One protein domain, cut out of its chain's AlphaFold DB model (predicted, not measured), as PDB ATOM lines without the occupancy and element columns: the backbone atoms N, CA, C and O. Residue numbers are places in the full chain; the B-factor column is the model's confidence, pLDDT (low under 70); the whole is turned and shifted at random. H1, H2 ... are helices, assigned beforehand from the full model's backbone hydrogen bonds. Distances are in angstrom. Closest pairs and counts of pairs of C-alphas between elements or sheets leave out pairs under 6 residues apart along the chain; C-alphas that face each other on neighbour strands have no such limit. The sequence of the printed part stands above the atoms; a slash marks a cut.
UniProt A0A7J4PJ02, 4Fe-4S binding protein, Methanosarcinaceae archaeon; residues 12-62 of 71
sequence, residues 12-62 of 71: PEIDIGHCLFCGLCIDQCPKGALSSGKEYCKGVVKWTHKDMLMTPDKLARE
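Overview. This is residues 12 to 62 of the 71 residues of the protein "4Fe-4S binding protein" of Methanosarcinaceae archaeon (UniProt A0A7J4PJ02). Little regular structure is here: a winding chain of loops bears three short helices set apart from one another, H1 toward one end of the longest axis and H2 toward the other. A short antiparallel pairing ties residues 14 to 15 to residues 53 to 54, while residues 37 to 42 stick out. The printed part has 51 residues, with H1, H2 and H3 in that order and no named strand; the class is all helix, though 12 residues are in named elements. It is only just compact, close to loose, with a radius of gyration of the C-alphas of 11.4 A and spans of 34 by 24 by 17 A.

Arrangement. Start at H1, residues 24 to 27; it is apart from H2, residues 49 to 52, and from H3, residues 56 to 59. H2 and H3 are also apart. Each is too short for an O i to N i+4 pair; the single O i to N i+3 pair is within hydrogen-bond range in H2 and H3, not in H1.

Along the chain. Find C-alpha 24 at (93.512, 73.784, 73.744), where H1 begins its 5.2 A. H2 spans 5.2 A, and H3 runs 5.1 A to C-alpha 59 at (101.114, 78.194, 58.725).

Size, cuts and confidence. Look to the C-alphas of Pro 30 and Trp 47, the two farthest apart, at 34.3 A. The link H1 to H2 is long, H2 to H3 tight; the printed part has no cut. Residues 41 to 43 and 61 to 62 have pLDDT under 70.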
ATOM      1  N   PRO A  12     105.128  75.970  64.354       86.62
ATOM      2  CA  PRO A  12     104.936  74.547  64.581       86.62
ATOM      3  C   PRO A  12     104.390  73.860  63.324       86.62
ATOM      4  O   PRO A  12     103.676  74.467  62.527       86.62
ATOM      5  N   GLU A  13     104.678  72.568  63.197       88.81
ATOM      6  CA  GLU A  13     103.937  71.673  62.310       88.81
ATOM      7  C   GLU A  13     102.747  71.079  63.072       88.81
ATOM      8  O   GLU A  13     102.887  70.691  64.234       88.81
ATOM      9  N   ILE A  14     101.575  71.014  62.438       89.19
ATOM     10  CA  ILE A  14     100.363  70.448  63.042       89.19
ATOM     11  C   ILE A  14      99.814  69.360  62.127       89.19
ATOM     12  O   ILE A  14      99.428  69.629  60.990       89.19
ATOM     13  N   ASP A  15      99.717  68.135  62.637       90.25
ATOM     14  CA  ASP A  15      99.026  67.059  61.935       90.25
ATOM     15  C   ASP A  15      97.518  67.140  62.182       90.25
ATOM     16  O   ASP A  15      97.035  66.939  63.299       90.25
ATOM     17  N   ILE A  16      96.758  67.442  61.132       88.44
ATOM     18  CA  ILE A  16      95.309  67.606  61.242       88.44
ATOM     19  C   ILE A  16      94.585  66.252  61.297       88.44
ATOM     20  O   ILE A  16      93.464  66.186  61.789       88.44
ATOM     21  N   GLY A  17      95.235  65.159  60.882       87.00
ATOM     22  CA  GLY A  17      94.708  63.803  61.055       87.00
ATOM     23  C   GLY A  17      94.653  63.359  62.524       87.00
ATOM     24  O   GLY A  17      93.754  62.613  62.901       87.00
ATOM     25  N   HIS A  18      95.579  63.840  63.358       88.38
ATOM     26  CA  HIS A  18      95.629  63.584  64.803       88.38
ATOM     27  C   HIS A  18      94.998  64.700  65.648       88.38
ATOM     28  O   HIS A  18      94.772  64.526  66.847       88.38
ATOM     29  N   CYS A  19      94.725  65.863  65.056       88.88
ATOM     30  CA  CYS A  19      94.107  66.979  65.756       88.88
ATOM     31  C   CYS A  19      92.654  66.652  66.133       88.88
ATOM     32  O   CYS A  19      91.821  66.360  65.282       88.88
ATOM     33  N   LEU A  20      92.324  66.781  67.420       90.00
ATOM     34  CA  LEU A  20      90.962  66.583  67.938       90.00
ATOM     35  C   LEU A  20      90.078  67.837  67.822       90.00
ATOM     36  O   LEU A  20      88.947  67.834  68.297       90.00
ATOM     37  N   PHE A  21      90.607  68.931  67.264       88.19
ATOM     38  CA  PHE A  21      89.930  70.232  67.165       88.19
ATOM     39  C   PHE A  21      89.403  70.778  68.507       88.19
ATOM     40  O   PHE A  21      88.434  71.530  68.552       88.19
ATOM     41  N   CYS A  22      90.067  70.434  69.613       91.50
ATOM     42  CA  CYS A  22      89.649  70.805  70.966       91.50
ATOM     43  C   CYS A  22      89.909  72.276  71.335       91.50
ATOM     44  O   CYS A  22      89.401  72.748  72.345       91.50
ATOM     45  N   GLY A  23      90.729  72.998  70.564       89.19
ATOM     46  CA  GLY A  23      91.049  74.410  70.816       89.19
ATOM     47  C   GLY A  23      92.053  74.672  71.948       89.19
ATOM     48  O   GLY A  23      92.432  75.822  72.151       89.19
ATOM     49  N   LEU A  24      92.559  73.637  72.630       91.00
ATOM     50  CA  LEU A  24      93.512  73.784  73.744       91.00
ATOM     51  C   LEU A  24      94.797  74.526  73.351       91.00
ATOM     52  O   LEU A  24      95.353  75.274  74.148       91.00
ATOM     53  N   CYS A  25      95.274  74.338  72.119       88.88
ATOM     54  CA  CYS A  25      96.474  75.013  71.624       88.88
ATOM     55  C   CYS A  25      96.304  76.536  71.480       88.88
ATOM     56  O   CYS A  25      97.291  77.261  71.552       88.88
ATOM     57  N   ILE A  26      95.074  77.011  71.276       89.31
ATOM     58  CA  ILE A  26      94.744  78.435  71.140       89.31
ATOM     59  C   ILE A  26      94.655  79.059  72.529       89.31
ATOM     60  O   ILE A  26      95.274  80.088  72.774       89.31
ATOM     61  N   ASP A  27      93.934  78.395  73.432       89.62
ATOM     62  CA  ASP A  27      93.718  78.844  74.809       89.62
ATOM     63  C   ASP A  27      95.030  78.925  75.602       89.62
ATOM     64  O   ASP A  27      95.322  79.923  76.254       89.62
ATOM     65  N   GLN A  28      95.889  77.914  75.450       90.25
ATOM     66  CA  GLN A  28      97.174  77.863  76.142       90.25
ATOM     67  C   GLN A  28      98.204  78.860  75.580       90.25
ATOM     68  O   GLN A  28      99.257  79.058  76.183       90.25
ATOM     69  N   CYS A  29      97.974  79.461  74.406       85.19
ATOM     70  CA  CYS A  29      98.970  80.320  73.774       85.19
ATOM     71  C   CYS A  29      98.923  81.744  74.361       85.19
ATOM     72  O   CYS A  29      98.045  82.523  73.993       85.19
ATOM     73  N   PRO A  30      99.923  82.177  75.157       83.94
ATOM     74  CA  PRO A  30      99.914  83.502  75.790       83.94
ATOM     75  C   PRO A  30     100.114  84.657  74.796       83.94
ATOM     76  O   PRO A  30     100.055  85.823  75.175       83.94
ATOM     77  N   LYS A  31     100.442  84.339  73.540       81.31
ATOM     78  CA  LYS A  31     100.679  85.295  72.452       81.31
ATOM     79  C   LYS A  31      99.600  85.250  71.375       81.31
ATOM     80  O   LYS A  31      99.766  85.909  70.364       81.31
ATOM     81  N   GLY A  32      98.560  84.425  71.531       80.31
ATOM     82  CA  GLY A  32      97.494  84.324  70.528       80.31
ATOM     83  C   GLY A  32      97.990  83.968  69.118       80.31
ATOM     84  O   GLY A  32      97.379  84.358  68.127       80.31
ATOM     85  N   ALA A  33      99.108  83.243  69.004       82.12
ATOM     86  CA  ALA A  33      99.752  82.993  67.714       82.12
ATOM     87  C   ALA A  33      98.884  82.125  66.785       82.12
ATOM     88  O   ALA A  33      98.922  82.276  65.563       82.12
ATOM     89  N   LEU A  34      98.080  81.230  67.359       83.25
ATOM     90  CA  LEU A  34      97.211  80.296  66.647       83.25
ATOM     91  C   LEU A  34      95.745  80.722  66.759       83.25
ATOM     92  O   LEU A  34      95.326  81.294  67.759       83.25
ATOM     93  N   SER A  35      94.959  80.395  65.738       83.19
ATOM     94  CA  SER A  35      93.517  80.650  65.691       83.19
ATOM     95  C   SER A  35      92.813  79.512  64.961       83.19
ATOM     96  O   SER A  35      93.331  79.019  63.958       83.19
ATOM     97  N   SER A  36      91.624  79.120  65.416       84.31
ATOM     98  CA  SER A  36      90.789  78.142  64.720       84.31
ATOM     99  C   SER A  36      89.952  78.837  63.649       84.31
ATOM    100  O   SER A  36      89.186  79.763  63.924       84.31
ATOM    101  N   GLY A  37      90.108  78.391  62.405       80.88
ATOM    102  CA  GLY A  37      89.228  78.785  61.309       80.88
ATOM    103  C   GLY A  37      87.870  78.079  61.378       80.88
ATOM    104  O   GLY A  37      87.665  77.150  62.158       80.88
ATOM    105  N   LYS A  38      86.942  78.498  60.512       77.88
ATOM    106  CA  LYS A  38      85.630  77.846  60.307       77.88
ATOM    107  C   LYS A  38      85.628  76.918  59.084       77.88
ATOM    108  O   LYS A  38      84.591  76.672  58.473       77.88
ATOM    109  N   GLU A  39      86.803  76.451  58.681       73.62
ATOM    110  CA  GLU A  39      86.994  75.637  57.484       73.62
ATOM    111  C   GLU A  39      87.037  74.159  57.878       73.62
ATOM    112  O   GLU A  39      88.031  73.675  58.406       73.62
ATOM    113  N   TYR A  40      85.923  73.454  57.661       71.94
ATOM    114  CA  TYR A  40      85.754  72.069  58.125       71.94
ATOM    115  C   TYR A  40      85.921  71.027  57.014       71.94
ATOM    116  O   TYR A  40      86.490  69.966  57.235       71.94
ATOM    117  N   CYS A  41      85.426  71.313  55.806       67.44
ATOM    118  CA  CYS A  41      85.472  70.361  54.685       67.44
ATOM    119  C   CYS A  41      86.438  70.800  53.581       67.44
ATOM    120  O   CYS A  41      87.038  69.973  52.899       67.44
ATOM    121  N   LYS A  42      86.598  72.112  53.394       63.56
ATOM    122  CA  LYS A  42      87.427  72.677  52.333       63.56
ATOM    123  C   LYS A  42      88.862  72.786  52.851       63.56
ATOM    124  O   LYS A  42      89.114  73.522  53.790       63.56
ATOM    125  N   GLY A  43      89.779  72.004  52.283       69.31
ATOM    126  CA  GLY A  43      91.212  72.055  52.616       69.31
ATOM    127  C   GLY A  43      91.708  70.988  53.597       69.31
ATOM    128  O   GLY A  43      92.872  70.615  53.511       69.31
ATOM    129  N   VAL A  44      90.833  70.436  54.442       73.81
ATOM    130  CA  VAL A  44      91.180  69.422  55.461       73.81
ATOM    131  C   VAL A  44      90.895  67.981  55.030       73.81
ATOM    132  O   VAL A  44      91.613  67.068  55.423       73.81
ATOM    133  N   VAL A  45      89.880  67.761  54.186       79.69
ATOM    134  CA  VAL A  45      89.550  66.426  53.663       79.69
ATOM    135  C   VAL A  45      90.453  66.124  52.475       79.69
ATOM    136  O   VAL A  45      90.188  66.556  51.351       79.69
ATOM    137  N   LYS A  46      91.543  65.405  52.731       82.81
ATOM    138  CA  LYS A  46      92.534  65.021  51.725       82.81
ATOM    139  C   LYS A  46      92.707  63.504  51.711       82.81
ATOM    140  O   LYS A  46      92.527  62.837  52.723       82.81
ATOM    141  N   TRP A  47      93.068  62.951  50.556       86.50
ATOM    142  CA  TRP A  47      93.208  61.498  50.375       86.50
ATOM    143  C   TRP A  47      94.499  60.925  50.962       86.50
ATOM    144  O   TRP A  47      94.604  59.722  51.183       86.50
ATOM    145  N   THR A  48      95.510  61.765  51.179       88.19
ATOM    146  CA  THR A  48      96.836  61.345  51.634       88.19
ATOM    147  C   THR A  48      97.166  62.016  52.955       88.19
ATOM    148  O   THR A  48      97.014  63.227  53.089       88.19
ATOM    149  N   HIS A  49      97.691  61.239  53.906       85.12
ATOM    150  CA  HIS A  49      98.078  61.724  55.236       85.12
ATOM    151  C   HIS A  49      99.048  62.912  55.188       85.12
ATOM    152  O   HIS A  49      98.837  63.904  55.872       85.12
ATOM    153  N   LYS A  50     100.014  62.886  54.265       84.38
ATOM    154  CA  LYS A  50     100.970  63.986  54.052       84.38
ATOM    155  C   LYS A  50     100.322  65.332  53.718       84.38
ATOM    156  O   LYS A  50     100.913  66.368  53.986       84.38
ATOM    157  N   ASP A  51      99.138  65.325  53.112       84.75
ATOM    158  CA  ASP A  51      98.421  66.550  52.747       84.75
ATOM    159  C   ASP A  51      97.553  67.083  53.905       84.75
ATOM    160  O   ASP A  51      97.071  68.210  53.844       84.75
ATOM    161  N   MET A  52      97.399  66.293  54.976       84.88
ATOM    162  CA  MET A  52      96.801  66.705  56.252       84.88
ATOM    163  C   MET A  52      97.837  67.272  57.239       84.88
ATOM    164  O   MET A  52      97.463  67.728  58.319       84.88
ATOM    165  N   LEU A  53      99.123  67.284  56.871       87.88
ATOM    166  CA  LEU A  53     100.176  67.965  57.619       87.88
ATOM    167  C   LEU A  53     100.162  69.461  57.288       87.88
ATOM    168  O   LEU A  53     100.425  69.874  56.154       87.88
ATOM    169  N   MET A  54      99.884  70.285  58.294       85.81
ATOM    170  CA  MET A  54     100.081  71.730  58.222       85.81
ATOM    171  C   MET A  54     101.531  72.031  58.549       85.81
ATOM    172  O   MET A  54     101.914  72.132  59.713       85.81
ATOM    173  N   THR A  55     102.331  72.137  57.496       86.38
ATOM    174  CA  THR A  55     103.748  72.467  57.599       86.38
ATOM    175  C   THR A  55     103.939  73.897  58.109       86.38
ATOM    176  O   THR A  55     103.087  74.762  57.876       86.38
ATOM    177  N   PRO A  56     105.078  74.184  58.760       85.50
ATOM    178  CA  PRO A  56     105.396  75.521  59.262       85.50
ATOM    179  C   PRO A  56     105.342  76.603  58.178       85.50
ATOM    180  O   PRO A  56     104.977  77.734  58.471       85.50
ATOM    181  N   ASP A  57     105.653  76.241  56.934       82.50
ATOM    182  CA  ASP A  57     105.562  77.111  55.759       82.50
ATOM    183  C   ASP A  57     104.113  77.515  55.437       82.50
ATOM    184  O   ASP A  57     103.814  78.695  55.295       82.50
ATOM    185  N   LYS A  58     103.178  76.555  55.439       79.88
ATOM    186  CA  LYS A  58     101.749  76.824  55.200       79.88
ATOM    187  C   LYS A  58     101.092  77.618  56.328       79.88
ATOM    188  O   LYS A  58     100.073  78.267  56.108       79.88
ATOM    189  N   LEU A  59     101.633  77.514  57.540       79.94
ATOM    190  CA  LEU A  59     101.114  78.194  58.725       79.94
ATOM    191  C   LEU A  59     101.754  79.572  58.950       79.94
ATOM    192  O   LEU A  59     101.251  80.360  59.755       79.94
ATOM    193  N   ALA A  60     102.856  79.871  58.259       77.62
ATOM    194  CA  ALA A  60     103.531  81.150  58.364       77.62
ATOM    195  C   ALA A  60     102.630  82.261  57.811       77.62
ATOM    196  O   ALA A  60     102.350  82.330  56.619       77.62
ATOM    197  N   ARG A  61     102.175  83.157  58.693       68.50
ATOM    198  CA  ARG A  61     101.581  84.426  58.265       68.50
ATOM    199  C   ARG A  61     102.714  85.390  57.937       68.50
ATOM    200  O   ARG A  61     103.581  85.621  58.784       68.50
ATOM    201  N   GLU A  62     102.695  85.969  56.745       60.88
ATOM    202  CA  GLU A  62     103.466  87.177  56.468       60.88
ATOM    203  C   GLU A  62     102.842  88.323  57.276       60.88
ATOM    204  O   GLU A  62     101.708  88.729  57.048       60.88
TER     205      GLU A  62